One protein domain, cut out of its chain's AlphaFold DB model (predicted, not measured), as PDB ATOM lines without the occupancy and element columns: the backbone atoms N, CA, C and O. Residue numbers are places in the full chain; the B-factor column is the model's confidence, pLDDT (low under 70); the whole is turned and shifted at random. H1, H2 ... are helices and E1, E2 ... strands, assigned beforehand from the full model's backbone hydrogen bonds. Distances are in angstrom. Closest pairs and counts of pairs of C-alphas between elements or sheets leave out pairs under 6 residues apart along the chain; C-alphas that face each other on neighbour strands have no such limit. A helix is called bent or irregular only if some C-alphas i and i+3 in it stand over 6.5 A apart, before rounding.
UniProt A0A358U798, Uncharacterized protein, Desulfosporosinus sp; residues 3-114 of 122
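This is residues 3 to 114 of the 122 residues of an uncharacterized protein of Desulfosporosinus sp (UniProt A0A358U798). Two long strands side by side, E2 and E5, make a narrow two-stranded ribbon; the helices H3 and H5 pack over one face of it, H3 with its residues 75 to 79 and H5 with its residues 102 to 113, and H1 packs on H3. The small hairpin of E3 and E4 makes one end of the longest axis, and the first stretch, residues 3 to 17, is a long loop that folds back so that residues 3 to 4 pair with E1. The printed part has 112 residues with five named helices and five named strands, in the order E1, H1, E2, H2, E3, E4, H3, E5, H4, H5; E2 and E5 are parallel, E3 and E4 antiparallel, and the class is mixed, helices and strands. The whole is compact, with a radius of gyration of the C-alphas of 14.3 A, and spans 43 by 32 by 23 A.

Residues 3 to 17 hold no named element; C-alpha 3 is at (-36.243, 39.892, 44.278). E1 is residues 18 to 20. H1, residues 23 to 35, begins with C-alpha 23 at (-25.333, 44.023, 45.978) and is 18.1 A long. E2, residues 42 to 47, is 16.4 A long, and H2, residues 48 to 51, follows directly. E3 is residues 52 to 55 and E4 residues 58 to 61. H3, residues 65 to 80, is the longest helix by residues, 21.0 A from first to last C-alpha, with a kink of 42 degrees near residue 74. E5, residues 84 to 90, is 16.7 A long. H4 is residues 93 to 96. H5, residues 99 to 113, is 20.6 A long and ends with C-alpha 113 at (-26.933, 28.824, 56.484).

E2 and E5 are parallel neighbours, their directions 12 degrees apart; N 44 and O 86 are 2.9 A apart and N 88 and O 44 also 2.9 A, both within hydrogen-bond range. H3 and E2 are near each other, with 5 pairs of C-alphas within 10 A. The closest C-alphas of H3 and E5 are those of Glu 78 and Ile 84, 6.4 A apart. H3 and H5 touch, H5 with residues 108 to 113 alone, closest at the C-alphas of Ser 76 and Met 113, 4.6 A, at a steep tilt of 52 degrees, the same way. H1 and H3 touch, closest at the C-alphas of Pro 27 and Leu 71, 4.4 A, at a shallow tilt of 15 degrees, the same way. H2 touches H5, closest at the C-alphas of Ile 48 and Cys 106, 7.0 A. H2 and H4 only just touch, with 3 pairs of C-alphas within 8 A, closest at Asp 49 and Cys 95, 5.4 A. H4 and H5 touch only at the corner, closest at the C-alphas of Pro 93 and Trp 99, 4.7 A. E3 and E4 form an antiparallel hairpin, with N 53 and O 60 2.9 A apart; E4 and H5 are near each other, with 5 pairs of C-alphas within 10 A. E1 pairs with no named strand and is apart from H1 and E2, among others. H1 is irregular, with C-alphas 28 and 31 7.4 A apart, and H3 only just so, with C-alphas 71 and 74 6.9 A apart. Every O i to N i+4 pair is within hydrogen-bond range in H5, against 5 of 9 in H1 and 10 of 12 in H3; H2 and H4 are too short for such a pair.

The two C-alphas farthest apart are those of Lys 39 and Ser 57, 43.9 A. The printed part has no cut, and no link is long; the link from H1 to E2 is short and the other links are tight. The mean pLDDT of the printed part is 90.1, and residues 38 and 40 are under 70.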
ATOM      1  N   TYR A   3     -37.374  39.045  43.916       86.25
ATOM      2  CA  TYR A   3     -36.243  39.892  44.278       86.25
ATOM      3  C   TYR A   3     -34.987  39.357  43.599       86.25
ATOM      4  O   TYR A   3     -34.715  38.163  43.674       86.25
ATOM      5  N   PHE A   4     -34.237  40.242  42.948       87.38
ATOM      6  CA  PHE A   4     -33.048  39.881  42.187       87.38
ATOM      7  C   PHE A   4     -31.839  40.695  42.627       87.38
ATOM      8  O   PHE A   4     -31.899  41.926  42.708       87.38
ATOM      9  N   LEU A   5     -30.746  39.974  42.862       89.12
ATOM     10  CA  LEU A   5     -29.390  40.485  42.970       89.12
ATOM     11  C   LEU A   5     -28.627  39.809  41.827       89.12
ATOM     12  O   LEU A   5     -28.461  38.595  41.836       89.12
ATOM     13  N   THR A   6     -28.286  40.566  40.791       87.81
ATOM     14  CA  THR A   6     -27.698  40.031  39.554       87.81
ATOM     15  C   THR A   6     -26.692  41.021  39.002       87.81
ATOM     16  O   THR A   6     -26.881  42.223  39.179       87.81
ATOM     17  N   HIS A   7     -25.739  40.542  38.202       85.12
ATOM     18  CA  HIS A   7     -24.852  41.398  37.399       85.12
ATOM     19  C   HIS A   7     -25.558  42.071  36.204       85.12
ATOM     20  O   HIS A   7     -24.928  42.774  35.426       85.12
ATOM     21  N   GLU A   8     -26.878  41.885  36.071       85.44
ATOM     22  CA  GLU A   8     -27.726  42.418  34.993       85.44
ATOM     23  C   GLU A   8     -27.350  41.930  33.582       85.44
ATOM     24  O   GLU A   8     -27.669  42.579  32.585       85.44
ATOM     25  N   GLU A   9     -26.724  40.758  33.498       82.94
ATOM     26  CA  GLU A   9     -26.379  40.099  32.240       82.94
ATOM     27  C   GLU A   9     -27.512  39.185  31.743       82.94
ATOM     28  O   GLU A   9     -28.183  38.508  32.524       82.94
ATOM     29  N   GLY A  10     -27.718  39.151  30.423       84.44
ATOM     30  CA  GLY A  10     -28.710  38.290  29.775       84.44
ATOM     31  C   GLY A  10     -30.148  38.826  29.793       84.44
ATOM     32  O   GLY A  10     -30.397  40.035  29.808       84.44
ATOM     33  N   ASP A  11     -31.107  37.902  29.721       85.94
ATOM     34  CA  ASP A  11     -32.529  38.219  29.596       85.94
ATOM     35  C   ASP A  11     -33.198  38.461  30.950       85.94
ATOM     36  O   ASP A  11     -32.988  37.749  31.933       85.94
ATOM     37  N   LYS A  12     -34.106  39.441  30.985       81.56
ATOM     38  CA  LYS A  12     -34.909  39.704  32.180       81.56
ATOM     39  C   LYS A  12     -35.920  38.574  32.412       81.56
ATOM     40  O   LYS A  12     -36.630  38.183  31.479       81.56
ATOM     41  N   PRO A  13     -36.081  38.114  33.659       80.94
ATOM     42  CA  PRO A  13     -37.057  37.089  33.982       80.94
ATOM     43  C   PRO A  13     -38.485  37.627  33.825       80.94
ATOM     44  O   PRO A  13     -38.779  38.793  34.105       80.94
ATOM     45  N   ARG A  14     -39.395  36.762  33.367       85.81
ATOM     46  CA  ARG A  14     -40.780  37.124  33.026       85.81
ATOM     47  C   ARG A  14     -41.693  37.117  34.259       85.81
ATOM     48  O   ARG A  14     -42.582  36.280  34.363       85.81
ATOM     49  N   PHE A  15     -41.480  38.055  35.183       84.50
ATOM     50  CA  PHE A  15     -42.368  38.285  36.330       84.50
ATOM     51  C   PHE A  15     -43.009  39.677  36.275       84.50
ATOM     52  O   PHE A  15     -42.357  40.646  35.900       84.50
ATOM     53  N   GLU A  16     -44.267  39.788  36.710       82.88
ATOM     54  CA  GLU A  16     -45.010  41.061  36.724       82.88
ATOM     55  C   GLU A  16     -44.423  42.094  37.697       82.88
ATOM     56  O   GLU A  16     -44.403  43.288  37.408       82.88
ATOM     57  N   LYS A  17     -43.920  41.636  38.853       82.81
ATOM     58  CA  LYS A  17     -43.300  42.488  39.877       82.81
ATOM     59  C   LYS A  17     -41.877  42.023  40.163       82.81
ATOM     60  O   LYS A  17     -41.678  41.026  40.865       82.81
ATOM     61  N   LEU A  18     -40.924  42.784  39.632       84.75
ATOM     62  CA  LEU A  18     -39.485  42.629  39.825       84.75
ATOM     63  C   LEU A  18     -38.983  43.704  40.789       84.75
ATOM     64  O   LEU A  18     -39.215  44.890  40.559       84.75
ATOM     65  N   ILE A  19     -38.278  43.296  41.839       84.81
ATOM     66  CA  ILE A  19     -37.564  44.213  42.728       84.81
ATOM     67  C   ILE A  19     -36.077  43.932  42.574       84.81
ATOM     68  O   ILE A  19     -35.609  42.828  42.840       84.81
ATOM     69  N   LYS A  20     -35.336  44.938  42.118       85.19
ATOM     70  CA  LYS A  20     -33.883  44.870  42.005       85.19
ATOM     71  C   LYS A  20     -33.255  45.439  43.264       85.19
ATOM     72  O   LYS A  20     -33.683  46.490  43.738       85.19
ATOM     73  N   CYS A  21     -32.236  44.762  43.770       85.19
ATOM     74  CA  CYS A  21     -31.398  45.271  44.841       85.19
ATOM     75  C   CYS A  21     -29.952  45.320  44.352       85.19
ATOM     76  O   CYS A  21     -29.485  44.396  43.686       85.19
ATOM     77  N   ASN A  22     -29.258  46.414  44.658       85.31
ATOM     78  CA  ASN A  22     -27.823  46.487  44.446       85.31
ATOM     79  C   ASN A  22     -27.136  45.601  45.487       85.31
ATOM     80  O   ASN A  22     -27.521  45.615  46.653       85.31
ATOM     81  N   ILE A  23     -26.109  44.859  45.073       86.62
ATOM     82  CA  ILE A  23     -25.333  44.023  45.978       86.62
ATOM     83  C   ILE A  23     -24.769  44.811  47.158       86.62
ATOM     84  O   ILE A  23     -24.898  44.367  48.285       86.62
ATOM     85  N   TRP A  24     -24.272  46.025  46.934       87.38
ATOM     86  CA  TRP A  24     -23.671  46.838  47.994       87.38
ATOM     87  C   TRP A  24     -24.673  47.251  49.078       87.38
ATOM     88  O   TRP A  24     -24.292  47.388  50.235       87.38
ATOM     89  N   ASP A  25     -25.950  47.386  48.715       88.31
ATOM     90  CA  ASP A  25     -27.024  47.775  49.631       88.31
ATOM     91  C   ASP A  25     -27.768  46.558  50.204       88.31
ATOM     92  O   ASP A  25     -28.604  46.696  51.104       88.31
ATOM     93  N   ALA A  26     -27.533  45.368  49.647       89.12
ATOM     94  CA  ALA A  26     -28.316  44.186  49.952       89.12
ATOM     95  C   ALA A  26     -28.187  43.730  51.408       89.12
ATOM     96  O   ALA A  26     -29.241  43.489  51.995       89.12
ATOM     97  N   PRO A  27     -26.989  43.649  52.025       90.25
ATOM     98  CA  PRO A  27     -26.874  43.229  53.421       90.25
ATOM     99  C   PRO A  27     -27.700  44.104  54.372       90.25
ATOM    100  O   PRO A  27     -28.486  43.586  55.164       90.25
ATOM    101  N   ASP A  28     -27.631  45.428  54.211       89.31
ATOM    102  CA  ASP A  28     -28.352  46.383  55.062       89.31
ATOM    103  C   ASP A  28     -29.872  46.339  54.856       89.31
ATOM    104  O   ASP A  28     -30.657  46.624  55.764       89.31
ATOM    105  N   ASN A  29     -30.317  45.970  53.653       87.31
ATOM    106  CA  ASN A  29     -31.733  45.908  53.312       87.31
ATOM    107  C   ASN A  29     -32.341  44.512  53.455       87.31
ATOM    108  O   ASN A  29     -33.569  44.404  53.446       87.31
ATOM    109  N   MET A  30     -31.536  43.455  53.593       87.81
ATOM    110  CA  MET A  30     -31.996  42.072  53.450       87.81
ATOM    111  C   MET A  30     -33.138  41.751  54.413       87.81
ATOM    112  O   MET A  30     -34.181  41.251  53.999       87.81
ATOM    113  N   GLN A  31     -33.006  42.133  55.685       84.38
ATOM    114  CA  GLN A  31     -34.050  41.901  56.687       84.38
ATOM    115  C   GLN A  31     -35.377  42.585  56.322       84.38
ATOM    116  O   GLN A  31     -36.447  41.998  56.504       84.38
ATOM    117  N   ARG A  32     -35.319  43.812  55.789       84.38
ATOM    118  CA  ARG A  32     -36.506  44.541  55.327       84.38
ATOM    119  C   ARG A  32     -37.117  43.851  54.112       84.38
ATOM    120  O   ARG A  32     -38.321  43.612  54.113       84.38
ATOM    121  N   LEU A  33     -36.300  43.493  53.120       82.81
ATOM    122  CA  LEU A  33     -36.753  42.800  51.910       82.81
ATOM    123  C   LEU A  33     -37.479  41.497  52.261       82.81
ATOM    124  O   LEU A  33     -38.566  41.249  51.753       82.81
ATOM    125  N   LEU A  34     -36.923  40.715  53.189       85.06
ATOM    126  CA  LEU A  34     -37.521  39.470  53.668       85.06
ATOM    127  C   LEU A  34     -38.829  39.701  54.441       85.06
ATOM    128  O   LEU A  34     -39.757  38.908  54.323       85.06
ATOM    129  N   SER A  35     -38.942  40.800  55.198       80.38
ATOM    130  CA  SER A  35     -40.160  41.126  55.959       80.38
ATOM    131  C   SER A  35     -41.370  41.496  55.090       80.38
ATOM    132  O   SER A  35     -42.508  41.391  55.543       80.38
ATOM    133  N   GLU A  36     -41.127  41.927  53.849       78.12
ATOM    134  CA  GLU A  36     -42.162  42.278  52.868       78.12
ATOM    135  C   GLU A  36     -42.717  41.055  52.121       78.12
ATOM    136  O   GLU A  36     -43.696  41.171  51.379       78.12
ATOM    137  N   ILE A  37     -42.099  39.883  52.298       75.38
ATOM    138  CA  ILE A  37     -42.540  38.631  51.688       75.38
ATOM    139  C   ILE A  37     -43.665  38.040  52.543       75.38
ATOM    140  O   ILE A  37     -43.557  37.930  53.765       75.38
ATOM    141  N   GLU A  38     -44.767  37.647  51.900       69.00
ATOM    142  CA  GLU A  38     -45.840  36.921  52.579       69.00
ATOM    143  C   GLU A  38     -45.291  35.637  53.215       69.00
ATOM    144  O   GLU A  38     -44.522  34.893  52.602       69.00
ATOM    145  N   LYS A  39     -45.674  35.383  54.471       70.25
ATOM    146  CA  LYS A  39     -45.131  34.268  55.253       70.25
ATOM    147  C   LYS A  39     -45.309  32.930  54.527       70.25
ATOM    148  O   LYS A  39     -46.421  32.577  54.142       70.25
ATOM    149  N   GLY A  40     -44.222  32.160  54.465       63.22
ATOM    150  CA  GLY A  40     -44.275  30.710  54.285       63.22
ATOM    151  C   GLY A  40     -44.101  30.141  52.878       63.22
ATOM    152  O   GLY A  40     -44.305  28.942  52.755       63.22
ATOM    153  N   ASN A  41     -43.757  30.911  51.836       74.31
ATOM    154  CA  ASN A  41     -43.623  30.356  50.476       74.31
ATOM    155  C   ASN A  41     -42.656  31.141  49.572       74.31
ATOM    156  O   ASN A  41     -43.072  31.679  48.541       74.31
ATOM    157  N   PHE A  42     -41.367  31.211  49.907       86.69
ATOM    158  CA  PHE A  42     -40.391  31.676  48.918       86.69
ATOM    159  C   PHE A  42     -39.227  30.715  48.709       86.69
ATOM    160  O   PHE A  42     -38.837  29.945  49.585       86.69
ATOM    161  N   ILE A  43     -38.729  30.746  47.478       91.19
ATOM    162  CA  ILE A  43     -37.570  29.998  47.014       91.19
ATOM    163  C   ILE A  43     -36.380  30.943  47.109       91.19
ATOM    164  O   ILE A  43     -36.460  32.082  46.643       91.19
ATOM    165  N   PHE A  44     -35.288  30.466  47.691       93.31
ATOM    166  CA  PHE A  44     -34.010  31.156  47.653       93.31
ATOM    167  C   PHE A  44     -33.087  30.432  46.670       93.31
ATOM    168  O   PHE A  44     -32.749  29.270  46.886       93.31
ATOM    169  N   ASN A  45     -32.712  31.119  45.590       94.56
ATOM    170  CA  ASN A  45     -31.749  30.630  44.608       94.56
ATOM    171  C   ASN A  45     -30.462  31.442  44.704       94.56
ATOM    172  O   ASN A  45     -30.510  32.669  44.603       94.56
ATOM    173  N   LEU A  46     -29.339  30.749  44.855       95.50
ATOM    174  CA  LEU A  46     -28.013  31.335  44.905       95.50
ATOM    175  C   LEU A  46     -27.109  30.681  43.864       95.50
ATOM    176  O   LEU A  46     -26.791  29.500  43.972       95.50
ATOM    177  N   ASP A  47     -26.619  31.480  42.926       94.56
ATOM    178  CA  ASP A  47     -25.510  31.091  42.063       94.56
ATOM    179  C   ASP A  47     -24.222  31.635  42.697       94.56
ATOM    180  O   ASP A  47     -24.096  32.839  42.931       94.56
ATOM    181  N   ILE A  48     -23.291  30.755  43.086       94.44
ATOM    182  CA  ILE A  48     -22.122  31.186  43.879       94.44
ATOM    183  C   ILE A  48     -21.134  32.032  43.076       94.44
ATOM    184  O   ILE A  48     -20.328  32.757  43.662       94.44
ATOM    185  N   ASP A  49     -21.180  31.930  41.747       92.88
ATOM    186  CA  ASP A  49     -20.347  32.714  40.838       92.88
ATOM    187  C   ASP A  49     -20.625  34.210  40.937       92.88
ATOM    188  O   ASP A  49     -19.752  35.026  40.655       92.88
ATOM    189  N   TYR A  50     -21.788  34.574  41.465       92.75
ATOM    190  CA  TYR A  50     -22.132  35.939  41.792       92.75
ATOM    191  C   TYR A  50     -21.119  36.607  42.733       92.75
ATOM    192  O   TYR A  50     -20.925  37.824  42.677       92.75
ATOM    193  N   PHE A  51     -20.429  35.820  43.567       94.06
ATOM    194  CA  PHE A  51     -19.392  36.318  44.468       94.06
ATOM    195  C   PHE A  51     -17.999  36.402  43.847       94.06
ATOM    196  O   PHE A  51     -17.051  36.797  44.531       94.06
ATOM    197  N   PHE A  52     -17.858  36.039  42.578       94.12
ATOM    198  CA  PHE A  52     -16.601  36.057  41.855       94.12
ATOM    199  C   PHE A  52     -16.613  37.142  40.783       94.12
ATOM    200  O   PHE A  52     -17.649  37.601  40.305       94.12
ATOM    201  N   THR A  53     -15.417  37.589  40.424       92.81
ATOM    202  CA  THR A  53     -15.204  38.489  39.298       92.81
ATOM    203  C   THR A  53     -13.926  38.107  38.571       92.81
ATOM    204  O   THR A  53     -13.038  37.455  39.125       92.81
ATOM    205  N   ARG A  54     -13.819  38.533  37.317       92.06
ATOM    206  CA  ARG A  54     -12.654  38.263  36.486       92.06
ATOM    207  C   ARG A  54     -11.640  39.393  36.602       92.06
ATOM    208  O   ARG A  54     -11.882  40.513  36.160       92.06
ATOM    209  N   CYS A  55     -10.464  39.075  37.129       91.50
ATOM    210  CA  CYS A  55      -9.301  39.954  37.138       91.50
ATOM    211  C   CYS A  55      -8.289  39.462  36.093       91.50
ATOM    212  O   CYS A  55      -7.496  38.552  36.331       91.50
ATOM    213  N   GLY A  56      -8.353  40.035  34.886       91.12
ATOM    214  CA  GLY A  56      -7.528  39.600  33.756       91.12
ATOM    215  C   GLY A  56      -7.914  38.203  33.260       91.12
ATOM    216  O   GLY A  56      -8.985  38.015  32.679       91.12
ATOM    217  N   SER A  57      -7.028  37.224  33.447       89.12
ATOM    218  CA  SER A  57      -7.246  35.819  33.068       89.12
ATOM    219  C   SER A  57      -7.649  34.919  34.238       89.12
ATOM    220  O   SER A  57      -7.639  33.707  34.061       89.12
ATOM    221  N   THR A  58      -7.934  35.493  35.408       90.38
ATOM    222  CA  THR A  58      -8.187  34.732  36.634       90.38
ATOM    223  C   THR A  58      -9.475  35.187  37.303       90.38
ATOM    224  O   THR A  58      -9.721  36.382  37.465       90.38
ATOM    225  N   GLU A  59     -10.259  34.225  37.762       94.12
ATOM    226  CA  GLU A  59     -11.444  34.417  38.583       94.12
ATOM    227  C   GLU A  59     -11.029  34.526  40.056       94.12
ATOM    228  O   GLU A  59     -10.328  33.665  40.616       94.12
ATOM    229  N   ILE A  60     -11.443  35.625  40.683       93.19
ATOM    230  CA  ILE A  60     -11.149  35.952  42.077       93.19
ATOM    231  C   ILE A  60     -12.447  36.169  42.848       93.19
ATOM    232  O   ILE A  60     -13.409  36.721  42.317       93.19
ATOM    233  N   GLN A  61     -12.468  35.751  44.113       93.75
ATOM    234  CA  GLN A  61     -13.581  36.049  45.009       93.75
ATOM    235  C   GLN A  61     -13.588  37.558  45.289       93.75
ATOM    236  O   GLN A  61     -12.597  38.118  45.760       93.75
ATOM    237  N   MET A  62     -14.693  38.219  44.956       93.19
ATOM    238  CA  MET A  62     -14.848  39.671  45.053       93.19
ATOM    239  C   MET A  62     -15.247  40.120  46.463       93.19
ATOM    240  O   MET A  62     -14.885  41.219  46.881       93.19
ATOM    241  N   PHE A  63     -15.980  39.280  47.197       93.00
ATOM    242  CA  PHE A  63     -16.511  39.608  48.521       93.00
ATOM    243  C   PHE A  63     -15.823  38.822  49.632       93.00
ATOM    244  O   PHE A  63     -15.499  37.649  49.461       93.00
ATOM    245  N   SER A  64     -15.630  39.461  50.787       94.31
ATOM    246  CA  SER A  64     -15.063  38.816  51.972       94.31
ATOM    247  C   SER A  64     -16.035  37.820  52.604       94.31
ATOM    248  O   SER A  64     -17.245  37.883  52.392       94.31
ATOM    249  N   ASP A  65     -15.507  36.937  53.446       95.12
ATOM    250  CA  ASP A  65     -16.333  36.003  54.212       95.12
ATOM    251  C   ASP A  65     -17.278  36.748  55.176       95.12
ATOM    252  O   ASP A  65     -18.447  36.387  55.270       95.12
ATOM    253  N   ASP A  66     -16.834  37.857  55.784       95.50
ATOM    254  CA  ASP A  66     -17.686  38.730  56.616       95.50
ATOM    255  C   ASP A  66     -18.881  39.296  55.838       95.50
ATOM    256  O   ASP A  66     -19.984  39.439  56.369       95.50
ATOM    257  N   TYR A  67     -18.674  39.622  54.561       95.19
ATOM    258  CA  TYR A  67     -19.745  40.100  53.701       95.19
ATOM    259  C   TYR A  67     -20.767  38.989  53.424       95.19
ATOM    260  O   TYR A  67     -21.973  39.234  53.494       95.19
ATOM    261  N   LEU A  68     -20.296  37.768  53.138       95.94
ATOM    262  CA  LEU A  68     -21.171  36.609  52.950       95.94
ATOM    263  C   LEU A  68     -21.989  36.333  54.215       95.94
ATOM    264  O   LEU A  68     -23.201  36.152  54.121       95.94
ATOM    265  N   GLU A  69     -21.350  36.363  55.386       96.25
ATOM    266  CA  GLU A  69     -22.009  36.200  56.685       96.25
ATOM    267  C   GLU A  69     -23.125  37.235  56.866       96.25
ATOM    268  O   GLU A  69     -24.262  36.876  57.179       96.25
ATOM    269  N   TYR A  70     -22.831  38.512  56.602       95.62
ATOM    270  CA  TYR A  70     -23.802  39.588  56.788       95.62
ATOM    271  C   TYR A  70     -24.979  39.494  55.805       95.62
ATOM    272  O   TYR A  70     -26.132  39.688  56.194       95.62
ATOM    273  N   LEU A  71     -24.713  39.136  54.545       95.19
ATOM    274  CA  LEU A  71     -25.743  38.967  53.520       95.19
ATOM    275  C   LEU A  71     -26.655  37.760  53.794       95.19
ATOM    276  O   LEU A  71     -27.869  37.844  53.598       95.19
ATOM    277  N   LEU A  72     -26.075  36.631  54.206       95.75
ATOM    278  CA  LEU A  72     -26.765  35.341  54.285       95.75
ATOM    279  C   LEU A  72     -27.399  35.078  55.656       95.75
ATOM    280  O   LEU A  72     -28.396  34.362  55.728       95.75
ATOM    281  N   SER A  73     -26.898  35.686  56.735       95.44
ATOM    282  CA  SER A  73     -27.449  35.530  58.092       95.44
ATOM    283  C   SER A  73     -28.969  35.773  58.186       95.44
ATOM    284  O   SER A  73     -29.677  34.934  58.755       95.44
ATOM    285  N   PRO A  74     -29.537  36.852  57.602       93.88
ATOM    286  CA  PRO A  74     -30.988  37.060  57.603       93.88
ATOM    287  C   PRO A  74     -31.754  35.960  56.854       93.88
ATOM    288  O   PRO A  74     -32.845  35.567  57.265       93.88
ATOM    289  N   ILE A  75     -31.171  35.424  55.780       93.94
ATOM    290  CA  ILE A  75     -31.764  34.358  54.963       93.94
ATOM    291  C   ILE A  75     -31.765  33.041  55.748       93.94
ATOM    292  O   ILE A  75     -32.790  32.362  55.810       93.94
ATOM    293  N   SER A  76     -30.656  32.726  56.425       95.25
ATOM    294  CA  SER A  76     -30.526  31.599  57.358       95.25
ATOM    295  C   SER A  76     -31.597  31.659  58.452       95.25
ATOM    296  O   SER A  76     -32.289  30.674  58.721       95.25
ATOM    297  N   ALA A  77     -31.820  32.841  59.035       93.31
ATOM    298  CA  ALA A  77     -32.852  33.036  60.048       93.31
ATOM    299  C   ALA A  77     -34.272  32.761  59.516       93.31
ATOM    300  O   ALA A  77     -35.081  32.160  60.223       93.31
ATOM    301  N   GLU A  78     -34.589  33.166  58.283       92.06
ATOM    302  CA  GLU A  78     -35.892  32.885  57.663       92.06
ATOM    303  C   GLU A  78     -36.056  31.419  57.243       92.06
ATOM    304  O   GLU A  78     -37.145  30.857  57.396       92.06
ATOM    305  N   TYR A  79     -34.979  30.769  56.797       92.12
ATOM    306  CA  TYR A  79     -34.963  29.327  56.559       92.12
ATOM    307  C   TYR A  79     -35.295  28.551  57.837       92.12
ATOM    308  O   TYR A  79     -36.215  27.734  57.847       92.12
ATOM    309  N   LYS A  80     -34.641  28.888  58.957       92.25
ATOM    310  CA  LYS A  80     -34.876  28.257  60.269       92.25
ATOM    311  C   LYS A  80     -36.289  28.487  60.817       92.25
ATOM    312  O   LYS A  80     -36.786  27.671  61.588       92.25
ATOM    313  N   LYS A  81     -36.960  29.572  60.412       91.75
ATOM    314  CA  LYS A  81     -38.379  29.836  60.727       91.75
ATOM    315  C   LYS A  81     -39.356  29.043  59.851       91.75
ATOM    316  O   LYS A  81     -40.554  29.075  60.124       91.75
ATOM    317  N   GLY A  82     -38.876  28.361  58.809       90.12
ATOM    318  CA  GLY A  82     -39.703  27.630  57.848       90.12
ATOM    319  C   GLY A  82     -40.347  28.512  56.774       90.12
ATOM    320  O   GLY A  82     -41.305  28.085  56.137       90.12
ATOM    321  N   ASN A  83     -39.858  29.742  56.573       90.81
ATOM    322  CA  ASN A  83     -40.403  30.650  55.555       90.81
ATOM    323  C   ASN A  83     -39.824  30.400  54.153       90.81
ATOM    324  O   ASN A  83     -40.452  30.777  53.161       90.81
ATOM    325  N   ILE A  84     -38.655  29.754  54.078       92.06
ATOM    326  CA  ILE A  84     -38.010  29.348  52.826       92.06
ATOM    327  C   ILE A  84     -38.346  27.886  52.553       92.06
ATOM    328  O   ILE A  84     -37.915  26.999  53.286       92.06
ATOM    329  N   SER A  85     -39.115  27.639  51.494       91.44
ATOM    330  CA  SER A  85     -39.571  26.289  51.136       91.44
ATOM    331  C   SER A  85     -38.494  25.486  50.412       91.44
ATOM    332  O   SER A  85     -38.464  24.263  50.506       91.44
ATOM    333  N   VAL A  86     -37.637  26.172  49.652       92.38
ATOM    334  CA  VAL A  86     -36.578  25.566  48.841       92.38
ATOM    335  C   VAL A  86     -35.362  26.483  48.844       92.38
ATOM    336  O   VAL A  86     -35.495  27.688  48.618       92.38
ATOM    337  N   ILE A  87     -34.189  25.890  49.058       94.31
ATOM    338  CA  ILE A  87     -32.888  26.520  48.837       94.31
ATOM    339  C   ILE A  87     -32.204  25.779  47.694       94.31
ATOM    340  O   ILE A  87     -32.064  24.557  47.743       94.31
ATOM    341  N   THR A  88     -31.775  26.518  46.679       95.81
ATOM    342  CA  THR A  88     -30.916  26.021  45.606       95.81
ATOM    343  C   THR A  88     -29.596  26.778  45.636       95.81
ATOM    344  O   THR A  88     -29.579  28.005  45.729       95.81
ATOM    345  N   ILE A  89     -28.491  26.034  45.587       96.12
ATOM    346  CA  ILE A  89     -27.137  26.579  45.493       96.12
ATOM    347  C   ILE A  89     -26.493  25.972  44.247       96.12
ATOM    348  O   ILE A  89     -26.269  24.761  44.197       96.12
ATOM    349  N   SER A  90     -26.232  26.798  43.239       95.62
ATOM    350  CA  SER A  90     -25.586  26.380  41.993       95.62
ATOM    351  C   SER A  90     -24.079  26.574  42.106       95.62
ATOM    352  O   SER A  90     -23.619  27.669  42.426       95.62
ATOM    353  N   LEU A  91     -23.315  25.519  41.817       94.75
ATOM    354  CA  LEU A  91     -21.856  25.551  41.700       94.75
ATOM    355  C   LEU A  91     -21.466  25.799  40.239       94.75
ATOM    356  O   LEU A  91     -21.957  25.095  39.360       94.75
ATOM    357  N   SER A  92     -20.558  26.746  39.995       91.69
ATOM    358  CA  SER A  92     -20.064  27.085  38.652       91.69
ATOM    359  C   SER A  92     -18.533  27.217  38.673       91.69
ATOM    360  O   SER A  92     -18.004  28.314  38.872       91.69
ATOM    361  N   PRO A  93     -17.777  26.105  38.566       92.81
ATOM    362  CA  PRO A  93     -16.313  26.127  38.629       92.81
ATOM    363  C   PRO A  93     -15.684  26.988  37.528       92.81
ATOM    364  O   PRO A  93     -14.652  27.604  37.760       92.81
ATOM    365  N   GLU A  94     -16.302  27.076  36.352       91.62
ATOM    366  CA  GLU A  94     -15.851  27.907  35.235       91.62
ATOM    367  C   GLU A  94     -15.938  29.409  35.527       91.62
ATOM    368  O   GLU A  94     -15.132  30.174  35.000       91.62
ATOM    369  N   CYS A  95     -16.868  29.830  36.387       91.19
ATOM    370  CA  CYS A  95     -17.019  31.226  36.797       91.19
ATOM    371  C   CYS A  95     -16.348  31.519  38.152       91.19
ATOM    372  O   CYS A  95     -16.015  32.664  38.450       91.19
ATOM    373  N   SER A  96     -16.123  30.490  38.976       91.38
ATOM    374  CA  SER A  96     -15.353  30.582  40.225       91.38
ATOM    375  C   SER A  96     -13.844  30.365  40.025       91.38
ATOM    376  O   SER A  96     -13.064  30.580  40.953       91.38
ATOM    377  N   GLY A  97     -13.424  29.944  38.830       91.88
ATOM    378  CA  GLY A  97     -12.041  29.670  38.425       91.88
ATOM    379  C   GLY A  97     -11.646  28.196  38.505       91.88
ATOM    380  O   GLY A  97     -10.877  27.729  37.669       91.88
ATOM    381  N   GLU A  98     -12.168  27.454  39.485       93.81
ATOM    382  CA  GLU A  98     -11.981  26.004  39.618       93.81
ATOM    383  C   GLU A  98     -12.991  25.378  40.597       93.81
ATOM    384  O   GLU A  98     -13.648  26.076  41.376       93.81
ATOM    385  N   TRP A  99     -13.089  24.044  40.589       94.50
ATOM    386  CA  TRP A  99     -13.960  23.284  41.497       94.50
ATOM    387  C   TRP A  99     -13.639  23.512  42.970       94.50
ATOM    388  O   TRP A  99     -14.561  23.661  43.766       94.50
ATOM    389  N   GLU A 100     -12.358  23.575  43.336       93.56
ATOM    390  CA  GLU A 100     -11.945  23.771  44.729       93.56
ATOM    391  C   GLU A 100     -12.488  25.091  45.291       93.56
ATOM    392  O   GLU A 100     -13.059  25.114  46.382       93.56
ATOM    393  N   LYS A 101     -12.404  26.181  44.517       93.56
ATOM    394  CA  LYS A 101     -12.977  27.481  44.895       93.56
ATOM    395  C   LYS A 101     -14.497  27.420  44.998       93.56
ATOM    396  O   LYS A 101     -15.055  27.905  45.981       93.56
ATOM    397  N   ALA A 102     -15.158  26.799  44.022       95.00
ATOM    398  CA  ALA A 102     -16.609  26.656  44.017       95.00
ATOM    399  C   ALA A 102     -17.113  25.887  45.258       95.00
ATOM    400  O   ALA A 102     -17.995  26.356  45.981       95.00
ATOM    401  N   ILE A 103     -16.504  24.736  45.549       95.25
ATOM    402  CA  ILE A 103     -16.838  23.888  46.700       95.25
ATOM    403  C   ILE A 103     -16.523  24.610  48.012       95.25
ATOM    404  O   ILE A 103     -17.357  24.604  48.913       95.25
ATOM    405  N   THR A 104     -15.369  25.278  48.112       94.38
ATOM    406  CA  THR A 104     -14.976  26.026  49.316       94.38
ATOM    407  C   THR A 104     -15.956  27.157  49.621       94.38
ATOM    408  O   THR A 104     -16.369  27.325  50.767       94.38
ATOM    409  N   THR A 105     -16.377  27.927  48.615       95.50
ATOM    410  CA  THR A 105     -17.374  28.988  48.814       95.50
ATOM    411  C   THR A 105     -18.740  28.414  49.175       95.50
ATOM    412  O   THR A 105     -19.402  28.942  50.066       95.50
ATOM    413  N   CYS A 106     -19.155  27.308  48.558       96.00
ATOM    414  CA  CYS A 106     -20.393  26.623  48.927       96.00
ATOM    415  C   CYS A 106     -20.359  26.086  50.362       96.00
ATOM    416  O   CYS A 106     -21.329  26.256  51.091       96.00
ATOM    417  N   ASP A 107     -19.243  25.510  50.809       95.56
ATOM    418  CA  ASP A 107     -19.060  25.078  52.197       95.56
ATOM    419  C   ASP A 107     -19.211  26.252  53.178       95.56
ATOM    420  O   ASP A 107     -19.928  26.136  54.172       95.56
ATOM    421  N   LYS A 108     -18.639  27.424  52.865       95.75
ATOM    422  CA  LYS A 108     -18.846  28.651  53.659       95.75
ATOM    423  C   LYS A 108     -20.319  29.058  53.709       95.75
ATOM    424  O   LYS A 108     -20.851  29.269  54.797       95.75
ATOM    425  N   VAL A 109     -20.990  29.132  52.557       96.81
ATOM    426  CA  VAL A 109     -22.426  29.451  52.466       96.81
ATOM    427  C   VAL A 109     -23.246  28.478  53.313       96.81
ATOM    428  O   VAL A 109     -24.057  28.902  54.130       96.81
ATOM    429  N   CYS A 110     -23.015  27.176  53.156       96.44
ATOM    430  CA  CYS A 110     -23.724  26.133  53.886       96.44
ATOM    431  C   CYS A 110     -23.477  26.215  55.396       96.44
ATOM    432  O   CYS A 110     -24.422  26.050  56.161       96.44
ATOM    433  N   LYS A 111     -22.259  26.555  55.842       96.75
ATOM    434  CA  LYS A 111     -21.955  26.804  57.260       96.75
ATOM    435  C   LYS A 111     -22.738  27.988  57.829       96.75
ATOM    436  O   LYS A 111     -23.349  27.840  58.883       96.75
ATOM    437  N   ILE A 112     -22.781  29.121  57.123       97.00
ATOM    438  CA  ILE A 112     -23.562  30.311  57.528       97.00
ATOM    439  C   ILE A 112     -25.062  29.975  57.604       97.00
ATOM    440  O   ILE A 112     -25.790  30.349  58.530       97.00
ATOM    441  N   MET A 113     -25.536  29.227  56.609       95.38
ATOM    442  CA  MET A 113     -26.933  28.824  56.484       95.38
ATOM    443  C   MET A 113     -27.315  27.651  57.401       95.38
ATOM    444  O   MET A 113     -28.502  27.347  57.515       95.38
ATOM    445  N   ASP A 114     -26.340  27.023  58.071       95.38
ATOM    446  CA  ASP A 114     -26.513  25.820  58.894       95.38
ATOM    447  C   ASP A 114     -27.168  24.664  58.107       95.38
ATOM    448  O   ASP A 114     -28.094  23.991  58.563       95.38
TER     449      ASP A 114